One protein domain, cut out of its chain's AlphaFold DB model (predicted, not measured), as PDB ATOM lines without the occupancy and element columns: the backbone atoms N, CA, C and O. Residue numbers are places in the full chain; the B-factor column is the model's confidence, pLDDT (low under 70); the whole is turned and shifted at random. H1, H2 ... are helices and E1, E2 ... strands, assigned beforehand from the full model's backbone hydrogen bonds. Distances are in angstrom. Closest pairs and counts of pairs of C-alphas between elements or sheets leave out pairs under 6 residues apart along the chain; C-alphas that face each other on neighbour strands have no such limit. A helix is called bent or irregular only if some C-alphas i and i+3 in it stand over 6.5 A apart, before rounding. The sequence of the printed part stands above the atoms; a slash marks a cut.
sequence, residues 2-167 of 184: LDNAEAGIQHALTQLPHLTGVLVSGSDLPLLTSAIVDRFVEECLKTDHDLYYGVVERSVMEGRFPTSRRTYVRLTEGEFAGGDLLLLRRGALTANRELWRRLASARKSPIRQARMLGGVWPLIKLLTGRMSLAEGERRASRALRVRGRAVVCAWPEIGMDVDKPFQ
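AT A GLANCE: This is residues 2 to 167 of the 184 residues of an uncharacterized protein of Anaerolineae bacterium (UniProt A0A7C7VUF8). A strongly twisted sheet of five strands, built round the long bent strand E4, forms the core, with H1 over one face, H2 over the opposite face, and H3 together with H9 on E2. After E4 the helices H4 to H8 make a curved row along one side of the sheet; H5 and H6 stand off it, and H8 comes back beside the edge strand E5. The printed part has 166 residues, with nine named helices and five named strands in the order H1 E1 H2 E2 H3 E3 E4 H4 H5 H6 H7 H8 E5 H9. The class is mixed, helices and strands, and the branched sheet is mixed too, with E2 and E5 parallel and its other neighbour pairs antiparallel. The whole is compact and rounded, with a radius of gyration of the C-alphas of 15.9 A and spans of 42 by 38 by 32 A.

HOW THE PARTS SIT: H1, residues 2 to 15, is on the sheet at a height of 10.0 A, over E1, residues 21 to 25; their closest C-alphas are those of Ala 5 and Val 24, 7.1 A apart. E1 is the antiparallel neighbour of E4, residues 78 to 89, with N 22 and O 88 at 2.8 A, within hydrogen-bond range. H2, residues 34 to 45, lies on the opposite face from H1 at a height of 8.8 A, over E2, residues 51 to 57; its closest C-alpha pair with E2 is Cys 44 and Tyr 52, 6.5 A. E2 has E4 on one side, antiparallel, with N 56 and O 81 at 2.9 A, and E5, residues 148 to 153, on the other side, parallel, with N 151 and O 53 at 2.8 A. H3, residues 58 to 64, stands up from the sheet, its line rising 50 degrees, and touches H9, residues 156 to 159, the closest C-alphas being those of Met 61 and Pro 156, 4.9 A apart. E3, residues 72 to 75, and E4 form a hairpin, with N 73 and O 80 at 2.8 A. E4 bends by 75 degrees at residue 84, and its pairing is staggered: with E3 over residues 78 to 81, E2 over 80 to 88 and E1 over 85 to 89. H4, residues 90 to 94, only grazes the sheet. H5, residues 96 to 107, is not on the sheet; it touches H1 at residues 2 to 6 alone, at a shallow tilt of 18 degrees, opposite ways, with the C-alphas of Leu 2 and Ala 104 closest at 6.6 A. H6, residues 110 to 116, touches H5 only at the corner, with the C-alphas of Ala 106 and Gln 113 closest at 5.1 A. H7, residues 120 to 127, only grazes the sheet and is near H8, residues 133 to 144. H8 stands at the sheet's level, the C-alphas of Ser 141 and Gly 148 being its closest to E5, 5.0 A apart. Every O i to N i+4 pair is within hydrogen-bond range in H1, H2, H4, H5, H6, H7 and H8; in H3 it is 2 of 3, and H9 is too short for such a pair.

IN THESE COORDINATES: H1 begins at C-alpha 2, (84.202, 63.626, 120.654), and measures 20.0 A from first to last C-alpha. H2 measures 16.5 A and E2 19.6 A. E4 runs 27.6 A, from C-alpha 78 at (71.476, 73.664, 98.251) to C-alpha 89. H5 measures 16.9 A, H8 16.1 A and E5 15.7 A. H9 ends at C-alpha 159, (83.232, 76.227, 108.488).

THE WHOLE: The two C-alphas farthest apart are those of Gln 15 and Thr 128, 45.7 A. The printed part has no cut, and no link is long. The mean pLDDT of the printed part is 89.0, with residues 94 to 97 and 105 to 117 under 70.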
ATOM      1  N   LEU A   2      85.465  63.647 119.887       72.81
ATOM      2  CA  LEU A   2      84.202  63.626 120.654       72.81
ATOM      3  C   LEU A   2      84.394  63.353 122.154       72.81
ATOM      4  O   LEU A   2      83.736  63.994 122.960       72.81
ATOM      5  N   ASP A   3      85.347  62.495 122.523       80.62
ATOM      6  CA  ASP A   3      85.656  62.221 123.934       80.62
ATOM      7  C   ASP A   3      86.176  63.477 124.668       80.62
ATOM      8  O   ASP A   3      85.868  63.686 125.838       80.62
ATOM      9  N   ASN A   4      86.896  64.367 123.966       86.00
ATOM     10  CA  ASN A   4      87.355  65.644 124.530       86.00
ATOM     11  C   ASN A   4      86.177  66.599 124.751       86.00
ATOM     12  O   ASN A   4      86.105  67.256 125.788       86.00
ATOM     13  N   ALA A   5      85.245  66.661 123.794       84.94
ATOM     14  CA  ALA A   5      84.035  67.467 123.928       84.94
ATOM     15  C   ALA A   5      83.157  66.965 125.087       84.94
ATOM     16  O   ALA A   5      82.709  67.767 125.904       84.94
ATOM     17  N   GLU A   6      82.972  65.645 125.213       84.88
ATOM     18  CA  GLU A   6      82.251  65.034 126.336       84.88
ATOM     19  C   GLU A   6      82.914  65.372 127.677       84.88
ATOM     20  O   GLU A   6      82.222  65.790 128.609       84.88
ATOM     21  N   ALA A   7      84.242  65.245 127.776       88.12
ATOM     22  CA  ALA A   7      84.989  65.567 128.990       88.12
ATOM     23  C   ALA A   7      84.863  67.050 129.377       88.12
ATOM     24  O   ALA A   7      84.576  67.360 130.536       88.12
ATOM     25  N   GLY A   8      85.011  67.966 128.412       89.69
ATOM     26  CA  GLY A   8      84.844  69.404 128.635       89.69
ATOM     27  C   GLY A   8      83.434  69.764 129.107       89.69
ATOM     28  O   GLY A   8      83.265  70.554 130.034       89.69
ATOM     29  N   ILE A   9      82.416  69.114 128.544       88.69
ATOM     30  CA  ILE A   9      81.022  69.285 128.960       88.69
ATOM     31  C   ILE A   9      80.779  68.758 130.376       88.69
ATOM     32  O   ILE A   9      80.136  69.451 131.164       88.69
ATOM     33  N   GLN A  10      81.301  67.576 130.735       87.06
ATOM     34  CA  GLN A  10      81.188  67.074 132.114       87.06
ATOM     35  C   GLN A  10      81.821  68.039 133.105       87.06
ATOM     36  O   GLN A  10      81.248  68.319 134.160       87.06
ATOM     37  N   HIS A  11      83.001  68.549 132.758       91.00
ATOM     38  CA  HIS A  11      83.702  69.510 133.585       91.00
ATOM     39  C   HIS A  11      82.867  70.784 133.767       91.00
ATOM     40  O   HIS A  11      82.612  71.180 134.903       91.00
ATOM     41  N   ALA A  12      82.349  71.358 132.677       90.06
ATOM     42  CA  ALA A  12      81.497  72.545 132.722       90.06
ATOM     43  C   ALA A  12      80.243  72.337 133.587       90.06
ATOM     44  O   ALA A  12      79.929  73.184 134.416       90.06
ATOM     45  N   LEU A  13      79.556  71.197 133.460       87.06
ATOM     46  CA  LEU A  13      78.365  70.886 134.265       87.06
ATOM     47  C   LEU A  13      78.679  70.697 135.753       87.06
ATOM     48  O   LEU A  13      77.844  71.013 136.597       87.06
ATOM     49  N   THR A  14      79.872  70.185 136.069       89.50
ATOM     50  CA  THR A  14      80.335  70.003 137.452       89.50
ATOM     51  C   THR A  14      80.666  71.347 138.099       89.50
ATOM     52  O   THR A  14      80.289  71.583 139.243       89.50
ATOM     53  N   GLN A  15      81.353  72.233 137.373       93.81
ATOM     54  CA  GLN A  15      81.750  73.552 137.877       93.81
ATOM     55  C   GLN A  15      80.586  74.551 137.889       93.81
ATOM     56  O   GLN A  15      80.520  75.423 138.749       93.81
ATOM     57  N   LEU A  16      79.660  74.429 136.936       91.56
ATOM     58  CA  LEU A  16      78.561  75.365 136.719       91.56
ATOM     59  C   LEU A  16      77.225  74.594 136.651       91.56
ATOM     60  O   LEU A  16      76.641  74.419 135.575       91.56
ATOM     61  N   PRO A  17      76.678  74.151 137.799       84.75
ATOM     62  CA  PRO A  17      75.490  73.289 137.844       84.75
ATOM     63  C   PRO A  17      74.207  73.973 137.344       84.75
ATOM     64  O   PRO A  17      73.195  73.307 137.099       84.75
ATOM     65  N   HIS A  18      74.227  75.298 137.176       88.81
ATOM     66  CA  HIS A  18      73.105  76.111 136.700       88.81
ATOM     67  C   HIS A  18      73.145  76.412 135.195       88.81
ATOM     68  O   HIS A  18      72.259  77.108 134.705       88.81
ATOM     69  N   LEU A  19      74.113  75.871 134.442       90.44
ATOM     70  CA  LEU A  19      74.155  76.058 132.991       90.44
ATOM     71  C   LEU A  19      72.845  75.606 132.330       90.44
ATOM     72  O   LEU A  19      72.281  74.548 132.636       90.44
ATOM     73  N   THR A  20      72.368  76.432 131.404       90.38
ATOM     74  CA  THR A  20      71.181  76.173 130.576       90.38
ATOM     75  C   THR A  20      71.555  75.570 129.221       90.38
ATOM     76  O   THR A  20      70.713  74.956 128.561       90.38
ATOM     77  N   GLY A  21      72.829  75.667 128.840       92.19
ATOM     78  CA  GLY A  21      73.421  75.033 127.674       92.19
ATOM     79  C   GLY A  21      74.935  75.232 127.624       92.19
ATOM     80  O   GLY A  21      75.497  75.962 128.439       92.19
ATOM     81  N   VAL A  22      75.580  74.560 126.675       93.44
ATOM     82  CA  VAL A  22      77.014  74.655 126.388       93.44
ATOM     83  C   VAL A  22      77.191  74.807 124.883       93.44
ATOM     84  O   VAL A  22      76.635  74.023 124.112       93.44
ATOM     85  N   LEU A  23      77.971  75.807 124.478       94.94
ATOM     86  CA  LEU A  23      78.484  75.923 123.119       94.94
ATOM     87  C   LEU A  23      79.813  75.169 123.032       94.94
ATOM     88  O   LEU A  23      80.710  75.380 123.846       94.94
ATOM     89  N   VAL A  24      79.928  74.296 122.044       93.62
ATOM     90  CA  VAL A  24      81.151  73.574 121.702       93.62
ATOM     91  C   VAL A  24      81.662  74.123 120.381       93.62
ATOM     92  O   VAL A  24      80.885  74.277 119.438       93.62
ATOM     93  N   SER A  25      82.963  74.386 120.330       94.81
ATOM     94  CA  SER A  25      83.665  74.823 119.129       94.81
ATOM     95  C   SER A  25      84.788  73.850 118.782       94.81
ATOM     96  O   SER A  25      85.433  73.309 119.686       94.81
ATOM     97  N   GLY A  26      85.062  73.680 117.489       92.25
ATOM     98  CA  GLY A  26      86.373  73.234 117.016       92.25
ATOM     99  C   GLY A  26      87.469  74.179 117.520       92.25
ATOM    100  O   GLY A  26      87.237  75.380 117.687       92.25
ATOM    101  N   SER A  27      88.649  73.635 117.824       93.00
ATOM    102  CA  SER A  27      89.796  74.411 118.329       93.00
ATOM    103  C   SER A  27      90.618  75.074 117.219       93.00
ATOM    104  O   SER A  27      91.568  75.796 117.493       93.00
ATOM    105  N   ASP A  28      90.275  74.792 115.971       94.88
ATOM    106  CA  ASP A  28      90.994  75.101 114.743       94.88
ATOM    107  C   ASP A  28      90.190  76.032 113.823       94.88
ATOM    108  O   ASP A  28      90.367  76.014 112.609       94.88
ATOM    109  N   LEU A  29      89.348  76.888 114.417       95.62
ATOM    110  CA  LEU A  29      88.618  77.974 113.755       95.62
ATOM    111  C   LEU A  29      89.302  79.340 113.994       95.62
ATOM    112  O   LEU A  29      88.768  80.176 114.727       95.62
ATOM    113  N   PRO A  30      90.480  79.625 113.406       96.00
ATOM    114  CA  PRO A  30      91.256  80.830 113.720       96.00
ATOM    115  C   PRO A  30      90.571  82.137 113.300       96.00
ATOM    116  O   PRO A  30      90.925  83.205 113.790       96.00
ATOM    117  N   LEU A  31      89.607  82.070 112.376       96.94
ATOM    118  CA  LEU A  31      88.895  83.241 111.864       96.94
ATOM    119  C   LEU A  31      87.612  83.558 112.638       96.94
ATOM    120  O   LEU A  31      87.019  84.615 112.391       96.94
ATOM    121  N   LEU A  32      87.206  82.676 113.559       96.94
ATOM    122  CA  LEU A  32      86.030  82.849 114.404       96.94
ATOM    123  C   LEU A  32      86.182  84.096 115.283       96.94
ATOM    124  O   LEU A  32      87.246  84.373 115.831       96.94
ATOM    125  N   THR A  33      85.099  84.855 115.426       96.62
ATOM    126  CA  THR A  33      85.056  86.069 116.252       96.62
ATOM    127  C   THR A  33      83.952  85.963 117.296       96.62
ATOM    128  O   THR A  33      82.997  85.203 117.116       96.62
ATOM    129  N   SER A  34      84.046  86.752 118.371       96.81
ATOM    130  CA  SER A  34      82.986  86.843 119.386       96.81
ATOM    131  C   SER A  34      81.641  87.230 118.774       96.81
ATOM    132  O   SER A  34      80.642  86.586 119.061       96.81
ATOM    133  N   ALA A  35      81.625  88.186 117.840       97.69
ATOM    134  CA  ALA A  35      80.404  88.599 117.155       97.69
ATOM    135  C   ALA A  35      79.726  87.436 116.409       97.69
ATOM    136  O   ALA A  35      78.508  87.304 116.458       97.69
ATOM    137  N   ILE A  36      80.492  86.564 115.746       97.88
ATOM    138  CA  ILE A  36      79.932  85.378 115.074       97.88
ATOM    139  C   ILE A  36      79.356  84.398 116.100       97.88
ATOM    140  O   ILE A  36      78.279  83.844 115.882       97.88
ATOM    141  N   VAL A  37      80.047  84.204 117.226       98.00
ATOM    142  CA  VAL A  37      79.580  83.346 118.322       98.00
ATOM    143  C   VAL A  37      78.269  83.869 118.913       98.00
ATOM    144  O   VAL A  37      77.311  83.102 119.021       98.00
ATOM    145  N   ASP A  38      78.196  85.160 119.230       97.88
ATOM    146  CA  ASP A  38      77.002  85.798 119.791       97.88
ATOM    147  C   ASP A  38      75.813  85.638 118.841       97.88
ATOM    148  O   ASP A  38      74.752  85.153 119.234       97.88
ATOM    149  N   ARG A  39      76.020  85.938 117.554       97.81
ATOM    150  CA  ARG A  39      74.981  85.787 116.533       97.81
ATOM    151  C   ARG A  39      74.535  84.339 116.358       97.81
ATOM    152  O   ARG A  39      73.341  84.084 116.227       97.81
ATOM    153  N   PHE A  40      75.456  83.377 116.378       98.19
ATOM    154  CA  PHE A  40      75.101  81.960 116.311       98.19
ATOM    155  C   PHE A  40      74.212  81.548 117.491       98.19
ATOM    156  O   PHE A  40      73.201  80.868 117.298       98.19
ATOM    157  N   VAL A  41      74.553  81.984 118.708       97.44
ATOM    158  CA  VAL A  41      73.747  81.717 119.905       97.44
ATOM    159  C   VAL A  41      72.375  82.386 119.796       97.44
ATOM    160  O   VAL A  41      71.369  81.720 120.043       97.44
ATOM    161  N   GLU A  42      72.305  83.649 119.366       97.19
ATOM    162  CA  GLU A  42      71.045  84.359 119.109       97.19
ATOM    163  C   GLU A  42      70.145  83.582 118.135       97.19
ATOM    164  O   GLU A  42      68.974  83.346 118.439       97.19
ATOM    165  N   GLU A  43      70.683  83.121 116.999       97.56
ATOM    166  CA  GLU A  43      69.935  82.324 116.017       97.56
ATOM    167  C   GLU A  43      69.414  81.008 116.607       97.56
ATOM    168  O   GLU A  43      68.259  80.632 116.376       97.56
ATOM    169  N   CYS A  44      70.228  80.311 117.407       96.88
ATOM    170  CA  CYS A  44      69.802  79.078 118.066       96.88
ATOM    171  C   CYS A  44      68.615  79.328 119.010       96.88
ATOM    172  O   CYS A  44      67.627  78.583 119.001       96.88
ATOM    173  N   LEU A  45      68.684  80.400 119.802       94.31
ATOM    174  CA  LEU A  45      67.692  80.727 120.827       94.31
ATOM    175  C   LEU A  45      66.349  81.217 120.262       94.31
ATOM    176  O   LEU A  45      65.370  81.267 121.005       94.31
ATOM    177  N   LYS A  46      66.246  81.494 118.952       96.69
ATOM    178  CA  LYS A  46      64.963  81.809 118.291       96.69
ATOM    179  C   LYS A  46      63.968  80.652 118.298       96.69
ATOM    180  O   LYS A  46      62.784  80.859 118.050       96.69
ATOM    181  N   THR A  47      64.429  79.424 118.532       95.50
ATOM    182  CA  THR A  47      63.552  78.251 118.654       95.50
ATOM    183  C   THR A  47      63.944  77.386 119.836       95.50
ATOM    184  O   THR A  47      64.962  77.640 120.466       95.50
ATOM    185  N   ASP A  48      63.141  76.365 120.136       93.56
ATOM    186  CA  ASP A  48      63.383  75.447 121.249       93.56
ATOM    187  C   ASP A  48      63.733  74.031 120.761       93.56
ATOM    188  O   ASP A  48      62.860  73.197 120.518       93.56
ATOM    189  N   HIS A  49      65.032  73.775 120.612       94.94
ATOM    190  CA  HIS A  49      65.623  72.477 120.289       94.94
ATOM    191  C   HIS A  49      66.693  72.121 121.324       94.94
ATOM    192  O   HIS A  49      67.198  72.976 122.048       94.94
ATOM    193  N   ASP A  50      67.051  70.845 121.412       92.94
ATOM    194  CA  ASP A  50      68.016  70.363 122.400       92.94
ATOM    195  C   ASP A  50      69.461  70.449 121.879       92.94
ATOM    196  O   ASP A  50      70.398  70.557 122.672       92.94
ATOM    197  N   LEU A  51      69.637  70.412 120.553       93.19
ATOM    198  CA  LEU A  51      70.923  70.444 119.858       93.19
ATOM    199  C   LEU A  51      70.825  71.302 118.591       93.19
ATOM    200  O   LEU A  51      69.926  71.095 117.774       93.19
ATOM    201  N   TYR A  52      71.787  72.201 118.395       96.50
ATOM    202  CA  TYR A  52      71.930  73.016 117.189       96.50
ATOM    203  C   TYR A  52      73.295  72.796 116.560       96.50
ATOM    204  O   TYR A  52      74.296  72.825 117.271       96.50
ATOM    205  N   TYR A  53      73.335  72.615 115.244       96.12
ATOM    206  CA  TYR A  53      74.564  72.405 114.484       96.12
ATOM    207  C   TYR A  53      74.691  73.433 113.358       96.12
ATOM    208  O   TYR A  53      73.780  73.564 112.539       96.12
ATOM    209  N   GLY A  54      75.803  74.168 113.325       97.44
ATOM    210  CA  GLY A  54      76.066  75.160 112.286       97.44
ATOM    211  C   GLY A  54      76.392  74.523 110.937       97.44
ATOM    212  O   GLY A  54      77.213  73.610 110.848       97.44
ATOM    213  N   VAL A  55      75.770  75.027 109.874       98.00
ATOM    214  CA  VAL A  55      76.090  74.683 108.483       98.00
ATOM    215  C   VAL A  55      76.217  75.956 107.656       98.00
ATOM    216  O   VAL A  55      75.559  76.951 107.949       98.00
ATOM    217  N   VAL A  56      77.046  75.934 106.620       98.31
ATOM    218  CA  VAL A  56      77.288  77.085 105.738       98.31
ATOM    219  C   VAL A  56      76.961  76.680 104.310       98.31
ATOM    220  O   VAL A  56      77.403  75.629 103.847       98.31
ATOM    221  N   GLU A  57      76.185  77.496 103.602       98.25
ATOM    222  CA  GLU A  57      75.912  77.267 102.183       98.25
ATOM    223  C   GLU A  57      77.195  77.429 101.352       98.25
ATOM    224  O   GLU A  57      78.025  78.299 101.620       98.25
ATOM    225  N   ARG A  58      77.358  76.613 100.311       98.00
ATOM    226  CA  ARG A  58      78.509  76.661  99.405       98.00
ATOM    227  C   ARG A  58      78.750  78.050  98.822       98.00
ATOM    228  O   ARG A  58      79.897  78.476  98.767       98.00
ATOM    229  N   SER A  59      77.696  78.760  98.426       98.00
ATOM    230  CA  SER A  59      77.789  80.120  97.879       98.00
ATOM    231  C   SER A  59      78.412  81.105  98.879       98.00
ATOM    232  O   SER A  59      79.257  81.916  98.506       98.00
ATOM    233  N   VAL A  60      78.065  80.983 100.163       98.25
ATOM    234  CA  VAL A  60      78.625  81.777 101.267       98.25
ATOM    235  C   VAL A  60      80.071  81.368 101.553       98.25
ATOM    236  O   VAL A  60      80.938  82.227 101.709       98.25
ATOM    237  N   MET A  61      80.349  80.060 101.583       98.00
ATOM    238  CA  MET A  61      81.691  79.532 101.836       98.00
ATOM    239  C   MET A  61      82.675  79.932 100.735       98.00
ATOM    240  O   MET A  61      83.717  80.519 101.015       98.00
ATOM    241  N   GLU A  62      82.345  79.652  99.474       97.56
ATOM    242  CA  GLU A  62      83.208  79.934  98.323       97.56
ATOM    243  C   GLU A  62      83.230  81.423  97.961       97.56
ATOM    244  O   GLU A  62      84.205  81.876  97.367       97.56
ATOM    245  N   GLY A  63      82.220  82.200  98.367       97.44
ATOM    246  CA  GLY A  63      82.208  83.654  98.200       97.44
ATOM    247  C   GLY A  63      83.326  84.361  98.970       97.44
ATOM    248  O   GLY A  63      83.816  85.392  98.516       97.44
ATOM    249  N   ARG A  64      83.768  83.793 100.102       96.50
ATOM    250  CA  ARG A  64      84.891  84.328 100.890       96.50
ATOM    251  C   ARG A  64      86.148  83.465 100.830       96.50
ATOM    252  O   ARG A  64      87.247  83.996 100.736       96.50
ATOM    253  N   PHE A  65      85.998  82.143 100.861       97.31
ATOM    254  CA  PHE A  65      87.109  81.188 100.895       97.31
ATOM    255  C   PHE A  65      87.045  80.204  99.710       97.31
ATOM    256  O   PHE A  65      86.920  78.989  99.917       97.31
ATOM    257  N   PRO A  66      87.157  80.683  98.455       96.62
ATOM    258  CA  PRO A  66      86.989  79.857  97.250       96.62
ATOM    259  C   PRO A  66      88.004  78.710  97.149       96.62
ATOM    260  O   PRO A  66      87.741  77.675  96.540       96.62
ATOM    261  N   THR A  67      89.175  78.860  97.771       96.38
ATOM    262  CA  THR A  67      90.262  77.873  97.757       96.38
ATOM    263  C   THR A  67      90.295  76.980  99.002       96.38
ATOM    264  O   THR A  67      91.174  76.126  99.108       96.38
ATOM    265  N   SER A  68      89.318  77.104  99.914       95.19
ATOM    266  CA  SER A  68      89.225  76.296 101.145       95.19
ATOM    267  C   SER A  68      88.997  74.804 100.893       95.19
ATOM    268  O   SER A  68      89.305  73.982 101.755       95.19
ATOM    269  N   ARG A  69      88.474  74.434  99.712       95.06
ATOM    270  CA  ARG A  69      88.193  73.044  99.302       95.06
ATOM    271  C   ARG A  69      87.411  72.256 100.364       95.06
ATOM    272  O   ARG A  69      87.711  71.083 100.617       95.06
ATOM    273  N   ARG A  70      86.418  72.902 100.987       94.75
ATOM    274  CA  ARG A  70      85.501  72.236 101.918       94.75
ATOM    275  C   ARG A  70      84.736  71.113 101.231       94.75
ATOM    276  O   ARG A  70      84.527  71.107 100.019       94.75
ATOM    277  N   THR A  71      84.329  70.144 102.040       92.56
ATOM    278  CA  THR A  71      83.426  69.082 101.596       92.56
ATOM    279  C   THR A  71      81.991  69.556 101.762       92.56
ATOM    280  O   THR A  71      81.618  70.023 102.837       92.56
ATOM    281  N   TYR A  72      81.191  69.389 100.712       94.88
ATOM    282  CA  TYR A  72      79.788  69.782 100.708       94.88
ATOM    283  C   TYR A  72      78.868  68.568 100.669       94.88
ATOM    284  O   TYR A  72      79.142  67.566 100.004       94.88
ATOM    285  N   VAL A  73      77.747  68.681 101.369       92.88
ATOM    286  CA  VAL A  73      76.623  67.756 101.291       92.88
ATOM    287  C   VAL A  73      75.537  68.404 100.447       92.88
ATOM    288  O   VAL A  73      75.072  69.499 100.761       92.88
ATOM    289  N   ARG A  74      75.116  67.713  99.386       95.25
ATOM    290  CA  ARG A  74      74.026  68.168  98.526       95.25
ATOM    291  C   ARG A  74      72.677  67.798  99.135       95.25
ATOM    292  O   ARG A  74      72.400  66.624  99.378       95.25
ATOM    293  N   LEU A  75      71.840  68.803  99.340       95.44
ATOM    294  CA  LEU A  75      70.459  68.702  99.795       95.44
ATOM    295  C   LEU A  75      69.533  69.367  98.767       95.44
ATOM    296  O   LEU A  75      69.994  69.981  97.804       95.44
ATOM    297  N   THR A  76      68.221  69.244  98.954       96.94
ATOM    298  CA  THR A  76      67.248  69.852  98.029       96.94
ATOM    299  C   THR A  76      67.313  71.378  98.006       96.94
ATOM    300  O   THR A  76      67.021  71.983  96.982       96.94
ATOM    301  N   GLU A  77      67.701  71.987  99.124       97.00
ATOM    302  CA  GLU A  77      67.784  73.432  99.322       97.00
ATOM    303  C   GLU A  77      69.114  74.023  98.837       97.00
ATOM    304  O   GLU A  77      69.209  75.233  98.674       97.00
ATOM    305  N   GLY A  78      70.140  73.196  98.612       95.88
ATOM    306  CA  GLY A  78      71.476  73.664  98.251       95.88
ATOM    307  C   GLY A  78      72.587  72.699  98.653       95.88
ATOM    308  O   GLY A  78      72.350  71.556  99.048       95.88
ATOM    309  N   GLU A  79      73.825  73.170  98.547       97.19
ATOM    310  CA  GLU A  79      75.015  72.449  98.995       97.19
ATOM    311  C   GLU A  79      75.558  73.101 100.263       97.19
ATOM    312  O   GLU A  79      75.755  74.313 100.298       97.19
ATOM    313  N   PHE A  80      75.806  72.302 101.300       97.62
ATOM    314  CA  PHE A  80      76.179  72.814 102.616       97.62
ATOM    315  C   PHE A  80      77.466  72.172 103.120       97.62
ATOM    316  O   PHE A  80      77.624  70.951 103.068       97.62
ATOM    317  N   ALA A  81      78.374  72.997 103.632       96.69
ATOM    318  CA  ALA A  81      79.501  72.560 104.439       96.69
ATOM    319  C   ALA A  81      79.079  72.498 105.911       96.69
ATOM    320  O   ALA A  81      78.295  73.322 106.388       96.69
ATOM    321  N   GLY A  82      79.619  71.522 106.638       95.50
ATOM    322  CA  GLY A  82      79.521  71.496 108.093       95.50
ATOM    323  C   GLY A  82      80.400  72.580 108.710       95.50
ATOM    324  O   GLY A  82      81.545  72.759 108.280       95.50
ATOM    325  N   GLY A  83      79.856  73.293 109.694       94.69
ATOM    326  CA  GLY A  83      80.639  74.127 110.595       94.69
ATOM    327  C   GLY A  83      81.080  73.359 111.838       94.69
ATOM    328  O   GLY A  83      80.623  72.238 112.080       94.69
ATOM    329  N   ASP A  84      81.909  73.999 112.657       94.88
ATOM    330  CA  ASP A  84      82.417  73.438 113.911       94.88
ATOM    331  C   ASP A  84      81.877  74.163 115.146       94.88
ATOM    332  O   ASP A  84      82.519  74.179 116.190       94.88
ATOM    333  N   LEU A  85      80.664  74.721 115.046       96.25
ATOM    334  CA  LEU A  85      79.882  75.196 116.189       96.25
ATOM    335  C   LEU A  85      78.683  74.281 116.461       96.25
ATOM    336  O   LEU A  85      77.877  73.980 115.573       96.25
ATOM    337  N   LEU A  86      78.550  73.873 117.722       94.38
ATOM    338  CA  LEU A  86      77.469  73.030 118.222       94.38
ATOM    339  C   LEU A  86      76.945  73.594 119.546       94.38
ATOM    340  O   LEU A  86      77.690  73.656 120.521       94.38
ATOM    341  N   LEU A  87      75.663  73.950 119.624       95.62
ATOM    342  CA  LEU A  87      75.024  74.344 120.884       95.62
ATOM    343  C   LEU A  87      74.195  73.184 121.437       95.62
ATOM    344  O   LEU A  87      73.323  72.648 120.753       95.62
ATOM    345  N   LEU A  88      74.429  72.824 122.696       92.81
ATOM    346  CA  LEU A  88      73.698  71.783 123.416       92.81
ATOM    347  C   LEU A  88      72.953  72.403 124.596       92.81
ATOM    348  O   LEU A  88      73.578  72.973 125.488       92.81
ATOM    349  N   ARG A  89      71.624  72.272 124.649       91.94
ATOM    350  CA  ARG A  89      70.841  72.702 125.820       91.94
ATOM    351  C   ARG A  89      70.939  71.673 126.942       91.94
ATOM    352  O   ARG A  89      71.161  70.487 126.701       91.94
ATOM    353  N   ARG A  90      70.699  72.111 128.180       83.56
ATOM    354  CA  ARG A  90      70.786  71.286 129.401       83.56
ATOM    355  C   ARG A  90      70.108  69.917 129.275       83.56
ATOM    356  O   ARG A  90      70.682  68.929 129.718       83.56
ATOM    357  N   GLY A  91      68.936  69.840 128.638       78.12
ATOM    358  CA  GLY A  91      68.233  68.571 128.410       78.12
ATOM    359  C   GLY A  91      69.072  67.552 127.626       78.12
ATOM    360  O   GLY A  91      69.249  66.422 128.084       78.12
ATOM    361  N   ALA A  92      69.675  67.968 126.504       80.81
ATOM    362  CA  ALA A  92      70.599  67.130 125.733       80.81
ATOM    363  C   ALA A  92      71.861  66.778 126.531       80.81
ATOM    364  O   ALA A  92      72.340  65.648 126.452       80.81
ATOM    365  N   LEU A  93      72.369  67.720 127.329       73.94
ATOM    366  CA  LEU A  93      73.539  67.499 128.178       73.94
ATOM    367  C   LEU A  93      73.277  66.404 129.223       73.94
ATOM    368  O   LEU A  93      74.096  65.513 129.402       73.94
ATOM    369  N   THR A  94      72.107  66.383 129.862       69.81
ATOM    370  CA  THR A  94      71.769  65.353 130.864       69.81
ATOM    371  C   THR A  94      71.538  63.954 130.283       69.81
ATOM    372  O   THR A  94      71.683  62.966 131.000       69.81
ATOM    373  N   ALA A  95      71.279  63.832 128.974       68.62
ATOM    374  CA  ALA A  95      71.238  62.541 128.271       68.62
ATOM    375  C   ALA A  95      72.641  61.910 128.057       68.62
ATOM    376  O   ALA A  95      72.758  60.785 127.551       68.62
ATOM    377  N   ASN A  96      73.691  62.647 128.447       66.50
ATOM    378  CA  ASN A  96      75.126  62.365 128.462       66.50
ATOM    379  C   ASN A  96      75.578  61.067 127.783       66.50
ATOM    380  O   ASN A  96      75.887  61.061 126.595       66.50
ATOM    381  N   ARG A  97      75.624  59.940 128.496       67.94
ATOM    382  CA  ARG A  97      76.328  58.755 127.981       67.94
ATOM    383  C   ARG A  97      75.672  58.140 126.758       67.94
ATOM    384  O   ARG A  97      76.355  57.513 125.954       67.94
ATOM    385  N   GLU A  98      74.349  58.191 126.636       73.94
ATOM    386  CA  GLU A  98      73.688  57.558 125.495       73.94
ATOM    387  C   GLU A  98      73.801  58.425 124.240       73.94
ATOM    388  O   GLU A  98      74.131  57.898 123.177       73.94
ATOM    389  N   LEU A  99      73.630  59.744 124.373       76.38
ATOM    390  CA  LEU A  99      73.801  60.686 123.268       76.38
ATOM    391  C   LEU A  99      75.240  60.670 122.731       76.38
ATOM    392  O   LEU A  99      75.426  60.470 121.529       76.38
ATOM    393  N   TRP A 100      76.254  60.780 123.599       76.44
ATOM    394  CA  TRP A 100      77.664  60.748 123.183       76.44
ATOM    395  C   TRP A 100      78.050  59.420 122.541       76.44
ATOM    396  O   TRP A 100      78.645  59.413 121.462       76.44
ATOM    397  N   ARG A 101      77.623  58.284 123.113       76.00
ATOM    398  CA  ARG A 101      77.822  56.967 122.480       76.00
ATOM    399  C   ARG A 101      77.184  56.903 121.097       76.00
ATOM    400  O   ARG A 101      77.804  56.374 120.175       76.00
ATOM    401  N   ARG A 102      75.972  57.434 120.925       75.19
ATOM    402  CA  ARG A 102      75.281  57.450 119.628       75.19
ATOM    403  C   ARG A 102      76.020  58.318 118.616       75.19
ATOM    404  O   ARG A 102      76.337  57.807 117.543       75.19
ATOM    405  N   LEU A 103      76.389  59.547 118.979       75.06
ATOM    406  CA  LEU A 103      77.194  60.455 118.151       75.06
ATOM    407  C   LEU A 103      78.540  59.826 117.750       75.06
ATOM    408  O   LEU A 103      78.891  59.785 116.568       75.06
ATOM    409  N   ALA A 104      79.265  59.248 118.712       74.12
ATOM    410  CA  ALA A 104      80.548  58.591 118.473       74.12
ATOM    411  C   ALA A 104      80.414  57.333 117.606       74.12
ATOM    412  O   ALA A 104      81.246  57.085 116.732       74.12
ATOM    413  N   SER A 105      79.360  56.539 117.812       68.94
ATOM    414  CA  SER A 105      79.097  55.341 117.011       68.94
ATOM    415  C   SER A 105      78.683  55.676 115.579       68.94
ATOM    416  O   SER A 105      79.064  54.950 114.658       68.94
ATOM    417  N   ALA A 106      77.959  56.781 115.387       65.62
ATOM    418  CA  ALA A 106      77.554  57.260 114.079       65.62
ATOM    419  C   ALA A 106      78.797  57.600 113.250       65.62
ATOM    420  O   ALA A 106      78.986  57.033 112.179       65.62
ATOM    421  N   ARG A 107      79.732  58.400 113.769       69.19
ATOM    422  CA  ARG A 107      80.938  58.817 113.025       69.19
ATOM    423  C   ARG A 107      81.827  57.677 112.505       69.19
ATOM    424  O   ARG A 107      82.558  57.883 111.546       69.19
ATOM    425  N   LYS A 108      81.788  56.492 113.119       57.31
ATOM    426  CA  LYS A 108      82.740  55.400 112.844       57.31
ATOM    427  C   LYS A 108      82.377  54.507 111.652       57.31
ATOM    428  O   LYS A 108      83.210  53.713 111.233       57.31
ATOM    429  N   SER A 109      81.154  54.572 111.117       63.56
ATOM    430  CA  SER A 109      80.763  53.728 109.978       63.56
ATOM    431  C   SER A 109      79.595  54.325 109.185       63.56
ATOM    432  O   SER A 109      78.482  54.380 109.713       63.56
ATOM    433  N   PRO A 110      79.790  54.680 107.901       60.41
ATOM    434  CA  PRO A 110      78.717  55.160 107.022       60.41
ATOM    435  C   PRO A 110      77.526  54.191 106.929       60.41
ATOM    436  O   PRO A 110      76.369  54.601 106.941       60.41
ATOM    437  N   ILE A 111      77.795  52.881 106.933       61.34
ATOM    438  CA  ILE A 111      76.765  51.828 106.908       61.34
ATOM    439  C   ILE A 111      75.940  51.836 108.206       61.34
ATOM    440  O   ILE A 111      74.721  51.653 108.182       61.34
ATOM    441  N   ARG A 112      76.587  52.077 109.354       66.94
ATOM    442  CA  ARG A 112      75.901  52.197 110.648       66.94
ATOM    443  C   ARG A 112      75.066  53.474 110.719       66.94
ATOM    444  O   ARG A 112      73.948  53.414 111.223       66.94
ATOM    445  N   GLN A 113      75.559  54.583 110.162       67.31
ATOM    446  CA  GLN A 113      74.781  55.820 110.030       67.31
ATOM    447  C   GLN A 113      73.531  55.596 109.181       67.31
ATOM    448  O   GLN A 113      72.437  55.934 109.621       67.31
ATOM    449  N   ALA A 114      73.661  54.944 108.022       65.81
ATOM    450  CA  ALA A 114      72.523  54.625 107.162       65.81
ATOM    451  C   ALA A 114      71.462  53.790 107.905       65.81
ATOM    452  O   ALA A 114      70.285  54.151 107.937       65.81
ATOM    453  N   ARG A 115      71.876  52.727 108.612       69.31
ATOM    454  CA  ARG A 115      70.962  51.929 109.453       69.31
ATOM    455  C   ARG A 115      70.280  52.769 110.537       69.31
ATOM    456  O   ARG A 115      69.070  52.657 110.707       69.31
ATOM    457  N   MET A 116      71.026  53.635 111.221       67.81
ATOM    458  CA  MET A 116      70.499  54.504 112.280       67.81
ATOM    459  C   MET A 116      69.497  55.545 111.748       67.81
ATOM    460  O   MET A 116      68.522  55.867 112.421       67.81
ATOM    461  N   LEU A 117      69.696  56.027 110.518       68.31
ATOM    462  CA  LEU A 117      68.822  56.996 109.848       68.31
ATOM    463  C   LEU A 117      67.581  56.357 109.197       68.31
ATOM    464  O   LEU A 117      66.774  57.069 108.589       68.31
ATOM    465  N   GLY A 118      67.394  55.039 109.345       70.50
ATOM    466  CA  GLY A 118      66.213  54.311 108.882       70.50
ATOM    467  C   GLY A 118      66.395  53.533 107.576       70.50
ATOM    468  O   GLY A 118      65.422  53.372 106.844       70.50
ATOM    469  N   GLY A 119      67.612  53.070 107.261       75.06
ATOM    470  CA  GLY A 119      67.886  52.128 106.166       75.06
ATOM    471  C   GLY A 119      68.809  52.679 105.075       75.06
ATOM    472  O   GLY A 119      69.492  53.678 105.262       75.06
ATOM    473  N   VAL A 120      68.853  52.024 103.911       77.12
ATOM    474  CA  VAL A 120      69.694  52.462 102.774       77.12
ATOM    475  C   VAL A 120      69.070  53.622 101.987       77.12
ATOM    476  O   VAL A 120      69.777  54.442 101.413       77.12
ATOM    477  N   TRP A 121      67.739  53.744 102.000       81.94
ATOM    478  CA  TRP A 121      67.011  54.767 101.243       81.94
ATOM    479  C   TRP A 121      67.391  56.222 101.581       81.94
ATOM    480  O   TRP A 121      67.563  57.021 100.663       81.94
ATOM    481  N   PRO A 122      67.584  56.601 102.858       80.50
ATOM    482  CA  PRO A 122      68.055  57.938 103.220       80.50
ATOM    483  C   PRO A 122      69.465  58.205 102.699       80.50
ATOM    484  O   PRO A 122      69.736  59.304 102.235       80.50
ATOM    485  N   LEU A 123      70.343  57.198 102.710       80.25
ATOM    486  CA  LEU A 123      71.674  57.328 102.125       80.25
ATOM    487  C   LEU A 123      71.581  57.561 100.611       80.25
ATOM    488  O   LEU A 123      72.245  58.454 100.103       80.25
ATOM    489  N   ILE A 124      70.708  56.835  99.903       83.19
ATOM    490  CA  ILE A 124      70.461  57.062  98.469       83.19
ATOM    491  C   ILE A 124      69.955  58.484  98.229       83.19
ATOM    492  O   ILE A 124      70.469  59.173  97.352       83.19
ATOM    493  N   LYS A 125      68.982  58.961  99.014       86.06
ATOM    494  CA  LYS A 125      68.500  60.344  98.908       86.06
ATOM    495  C   LYS A 125      69.614  61.361  99.150       86.06
ATOM    496  O   LYS A 125      69.698  62.323  98.401       86.06
ATOM    497  N   LEU A 126      70.463  61.145 100.152       84.62
ATOM    498  CA  LEU A 126      71.586  62.031 100.458       84.62
ATOM    499  C   LEU A 126      72.602  62.057  99.306       84.62
ATOM    500  O   LEU A 126      72.950  63.123  98.816       84.62
ATOM    501  N   LEU A 127      73.007  60.884  98.810       85.50
ATOM    502  CA  LEU A 127      73.949  60.752  97.693       85.50
ATOM    503  C   LEU A 127      73.390  61.305  96.373       85.50
ATOM    504  O   LEU A 127      74.146  61.791  95.542       85.50
ATOM    505  N   THR A 128      72.070  61.245  96.178       88.88
ATOM    506  CA  THR A 128      71.390  61.791  94.988       88.88
ATOM    507  C   THR A 128      70.940  63.246  95.153       88.88
ATOM    508  O   THR A 128      70.315  63.784  94.242       88.88
ATOM    509  N   GLY A 129      71.225  63.893  96.291       89.62
ATOM    510  CA  GLY A 129      70.816  65.276  96.561       89.62
ATOM    511  C   GLY A 129      69.303  65.480  96.711       89.62
ATOM    512  O   GLY A 129      68.802  66.581  96.520       89.62
ATOM    513  N   ARG A 130      68.553  64.416  97.012       93.06
ATOM    514  CA  ARG A 130      67.084  64.404  97.157       93.06
ATOM    515  C   ARG A 130      66.613  64.438  98.612       93.06
ATOM    516  O   ARG A 130      65.423  64.274  98.875       93.06
ATOM    517  N   MET A 131      67.536  64.558  99.564       93.31
ATOM    518  CA  MET A 131      67.207  64.756 100.974       93.31
ATOM    519  C   MET A 131      67.096  66.250 101.258       93.31
ATOM    520  O   MET A 131      67.989  66.999 100.877       93.31
ATOM    521  N   SER A 132      66.031  66.667 101.938       95.19
ATOM    522  CA  SER A 132      65.926  68.034 102.444       95.19
ATOM    523  C   SER A 132      66.620  68.194 103.789       95.19
ATOM    524  O   SER A 132      66.749  67.218 104.538       95.19
ATOM    525  N   LEU A 133      67.023  69.417 104.133       93.12
ATOM    526  CA  LEU A 133      67.608  69.727 105.438       93.12
ATOM    527  C   LEU A 133      66.648  69.323 106.562       93.12
ATOM    528  O   LEU A 133      67.030  68.594 107.475       93.12
ATOM    529  N   ALA A 134      65.366  69.661 106.411       94.56
ATOM    530  CA  ALA A 134      64.324  69.279 107.358       94.56
ATOM    531  C   ALA A 134      64.132  67.748 107.458       94.56
ATOM    532  O   ALA A 134      63.826  67.219 108.530       94.56
ATOM    533  N   GLU A 135      64.283  66.991 106.359       92.75
ATOM    534  CA  GLU A 135      64.291  65.521 106.424       92.75
ATOM    535  C   GLU A 135      65.519  65.006 107.189       92.75
ATOM    536  O   GLU A 135      65.374  64.102 108.019       92.75
ATOM    537  N   GLY A 136      66.693  65.595 106.949       89.75
ATOM    538  CA  GLY A 136      67.930  65.306 107.672       89.75
ATOM    539  C   GLY A 136      67.788  65.531 109.178       89.75
ATOM    540  O   GLY A 136      68.038  64.609 109.957       89.75
ATOM    541  N   GLU A 137      67.283  66.696 109.588       92.56
ATOM    542  CA  GLU A 137      67.006  67.051 110.986       92.56
ATOM    543  C   GLU A 137      66.074  66.046 111.659       92.56
ATOM    544  O   GLU A 137      66.398  65.516 112.721       92.56
ATOM    545  N   ARG A 138      64.935  65.711 111.031       92.44
ATOM    546  CA  ARG A 138      63.978  64.738 111.588       92.44
ATOM    547  C   ARG A 138      64.608  63.362 111.785       92.44
ATOM    548  O   ARG A 138      64.346  62.695 112.789       92.44
ATOM    549  N   ARG A 139      65.424  62.909 110.828       88.62
ATOM    550  CA  ARG A 139      66.093  61.602 110.900       88.62
ATOM    551  C   ARG A 139      67.192  61.589 111.957       88.62
ATOM    552  O   ARG A 139      67.226  60.656 112.759       88.62
ATOM    553  N   ALA A 140      68.034  62.619 111.994       85.06
ATOM    554  CA  ALA A 140      69.071  62.780 113.007       85.06
ATOM    555  C   ALA A 140      68.459  62.873 114.412       85.06
ATOM    556  O   ALA A 140      68.878  62.152 115.316       85.06
ATOM    557  N   SER A 141      67.394  63.659 114.568       89.50
ATOM    558  CA  SER A 141      66.645  63.802 115.819       89.50
ATOM    559  C   SER A 141      66.107  62.464 116.325       89.50
ATOM    560  O   SER A 141      66.312  62.092 117.480       89.50
ATOM    561  N   ARG A 142      65.484  61.671 115.441       87.56
ATOM    562  CA  ARG A 142      64.980  60.332 115.781       87.56
ATOM    563  C   ARG A 142      66.102  59.373 116.182       87.56
ATOM    564  O   ARG A 142      65.963  58.645 117.163       87.56
ATOM    565  N   ALA A 143      67.196  59.371 115.428       81.19
ATOM    566  CA  ALA A 143      68.358  58.530 115.685       81.19
ATOM    567  C   ALA A 143      68.992  58.830 117.054       81.19
ATOM    568  O   ALA A 143      69.264  57.931 117.857       81.19
ATOM    569  N   LEU A 144      69.185  60.115 117.332       80.69
ATOM    570  CA  LEU A 144      69.846  60.596 118.536       80.69
ATOM    571  C   LEU A 144      68.901  60.668 119.744       80.69
ATOM    572  O   LEU A 144      69.393  60.635 120.867       80.69
ATOM    573  N   ARG A 145      67.574  60.624 119.534       86.19
ATOM    574  CA  ARG A 145      66.524  60.871 120.546       86.19
ATOM    575  C   ARG A 145      66.657  62.256 121.191       86.19
ATOM    576  O   ARG A 145      66.539  62.397 122.402       86.19
ATOM    577  N   VAL A 146      66.902  63.265 120.363       89.19
ATOM    578  CA  VAL A 146      66.957  64.683 120.753       89.19
ATOM    579  C   VAL A 146      66.262  65.518 119.686       89.19
ATOM    580  O   VAL A 146      66.180  65.083 118.540       89.19
ATOM    581  N   ARG A 147      65.783  66.716 120.022       92.44
ATOM    582  CA  ARG A 147      65.340  67.701 119.026       92.44
ATOM    583  C   ARG A 147      66.584  68.381 118.461       92.44
ATOM    584  O   ARG A 147      67.171  69.228 119.126       92.44
ATOM    585  N   GLY A 148      67.029  67.951 117.287       93.19
ATOM    586  CA  GLY A 148      68.191  68.501 116.595       93.19
ATOM    587  C   GLY A 148      67.779  69.455 115.478       93.19
ATOM    588  O   GLY A 148      66.846  69.153 114.734       93.19
ATOM    589  N   ARG A 149      68.497  70.569 115.342       96.00
ATOM    590  CA  ARG A 149      68.282  71.569 114.295       96.00
ATOM    591  C   ARG A 149      69.596  71.985 113.637       96.00
ATOM    592  O   ARG A 149      70.599  72.182 114.318       96.00
ATOM    593  N   ALA A 150      69.586  72.144 112.322       96.81
ATOM    594  CA  ALA A 150      70.658  72.798 111.592       96.81
ATOM    595  C   ALA A 150      70.432  74.317 111.579       96.81
ATOM    596  O   ALA A 150      69.313  74.807 111.401       96.81
ATOM    597  N   VAL A 151      71.508  75.073 111.766       98.00
ATOM    598  CA  VAL A 151      71.511  76.536 111.688       98.00
ATOM    599  C   VAL A 151      72.300  76.917 110.446       98.00
ATOM    600  O   VAL A 151      73.521  76.771 110.420       98.00
ATOM    601  N   VAL A 152      71.598  77.364 109.403       97.81
ATOM    602  CA  VAL A 152      72.231  77.859 108.174       97.81
ATOM    603  C   VAL A 152      72.826  79.230 108.470       97.81
ATOM    604  O   VAL A 152      72.100  80.191 108.711       97.81
ATOM    605  N   CYS A 153      74.150  79.299 108.508       97.62
ATOM    606  CA  CYS A 153      74.897  80.470 108.934       97.62
ATOM    607  C   CYS A 153      75.370  81.282 107.729       97.62
ATOM    608  O   CYS A 153      75.885  80.735 106.755       97.62
ATOM    609  N   ALA A 154      75.251  82.605 107.839       96.94
ATOM    610  CA  ALA A 154      75.738  83.550 106.835       96.94
ATOM    611  C   ALA A 154      77.242  83.868 106.976       96.94
ATOM    612  O   ALA A 154      77.777  84.653 106.197       96.94
ATOM    613  N   TRP A 155      77.921  83.284 107.970       96.81
ATOM    614  CA  TRP A 155      79.331  83.541 108.278       96.81
ATOM    615  C   TRP A 155      80.163  82.300 107.953       96.81
ATOM    616  O   TRP A 155      80.039  81.292 108.655       96.81
ATOM    617  N   PRO A 156      80.990  82.328 106.898       97.44
ATOM    618  CA  PRO A 156      81.741  81.153 106.475       97.44
ATOM    619  C   PRO A 156      82.856  80.751 107.447       97.44
ATOM    620  O   PRO A 156      83.328  79.619 107.398       97.44
ATOM    621  N   GLU A 157      83.260  81.630 108.368       97.81
ATOM    622  CA  GLU A 157      84.321  81.371 109.344       97.81
ATOM    623  C   GLU A 157      84.022  80.177 110.248       97.81
ATOM    624  O   GLU A 157      84.955  79.504 110.672       97.81
ATOM    625  N   ILE A 158      82.746  79.867 110.507       96.94
ATOM    626  CA  ILE A 158      82.384  78.699 111.323       96.94
ATOM    627  C   ILE A 158      82.718  77.372 110.635       96.94
ATOM    628  O   ILE A 158      82.732  76.341 111.296       96.94
ATOM    629  N   GLY A 159      82.891  77.386 109.310       95.38
ATOM    630  CA  GLY A 159      83.232  76.227 108.488       95.38
ATOM    631  C   GLY A 159      84.625  76.318 107.873       95.38
ATOM    632  O   GLY A 159      84.931  75.500 107.009       95.38
ATOM    633  N   MET A 160      85.440  77.302 108.277       97.06
ATOM    634  CA  MET A 160      86.825  77.488 107.836       97.06
ATOM    635  C   MET A 160      87.802  76.961 108.896       97.06
ATOM    636  O   MET A 160      88.540  77.720 109.526       97.06
ATOM    637  N   ASP A 161      87.771  75.649 109.094       96.06
ATOM    638  CA  ASP A 161      88.750  74.897 109.877       96.06
ATOM    639  C   ASP A 161      90.109  74.804 109.161       96.06
ATOM    640  O   ASP A 161      90.230  74.978 107.939       96.06
ATOM    641  N   VAL A 162      91.164  74.536 109.931       96.88
ATOM    642  CA  VAL A 162      92.534  74.412 109.419       96.88
ATOM    643  C   VAL A 162      93.039  72.983 109.598       96.88
ATOM    644  O   VAL A 162      93.772  72.671 110.533       96.88
ATOM    645  N   ASP A 163      92.706  72.131 108.628       94.69
ATOM    646  CA  ASP A 163      93.177  70.741 108.553       94.69
ATOM    647  C   ASP A 163      94.409  70.569 107.645       94.69
ATOM    648  O   ASP A 163      95.162  69.598 107.761       94.69
ATOM    649  N   LYS A 164      94.588  71.466 106.665       95.62
ATOM    650  CA  LYS A 164      95.563  71.329 105.568       95.62
ATOM    651  C   LYS A 164      96.434  72.581 105.416       95.62
ATOM    652  O   LYS A 164      95.957  73.683 105.680       95.62
ATOM    653  N   PRO A 165      97.669  72.457 104.885       97.00
ATOM    654  CA  PRO A 165      98.576  73.599 104.723       97.00
ATOM    655  C   PRO A 165      97.966  74.789 103.969       97.00
ATOM    656  O   PRO A 165      98.046  75.914 104.438       97.00
ATOM    657  N   PHE A 166      97.246  74.546 102.870       96.25
ATOM    658  CA  PHE A 166      96.619  75.635 102.112       96.25
ATOM    659  C   PHE A 166      95.473  76.332 102.869       96.25
ATOM    660  O   PHE A 166      95.168  77.482 102.578       96.25
ATOM    661  N   GLN A 167      94.825  75.667 103.836       97.31
ATOM    662  CA  GLN A 167      93.831  76.310 104.706       97.31
ATOM    663  C   GLN A 167      94.515  77.216 105.734       97.31
ATOM    664  O   GLN A 167      94.001  78.290 106.039       97.31
TER     665      GLN A 167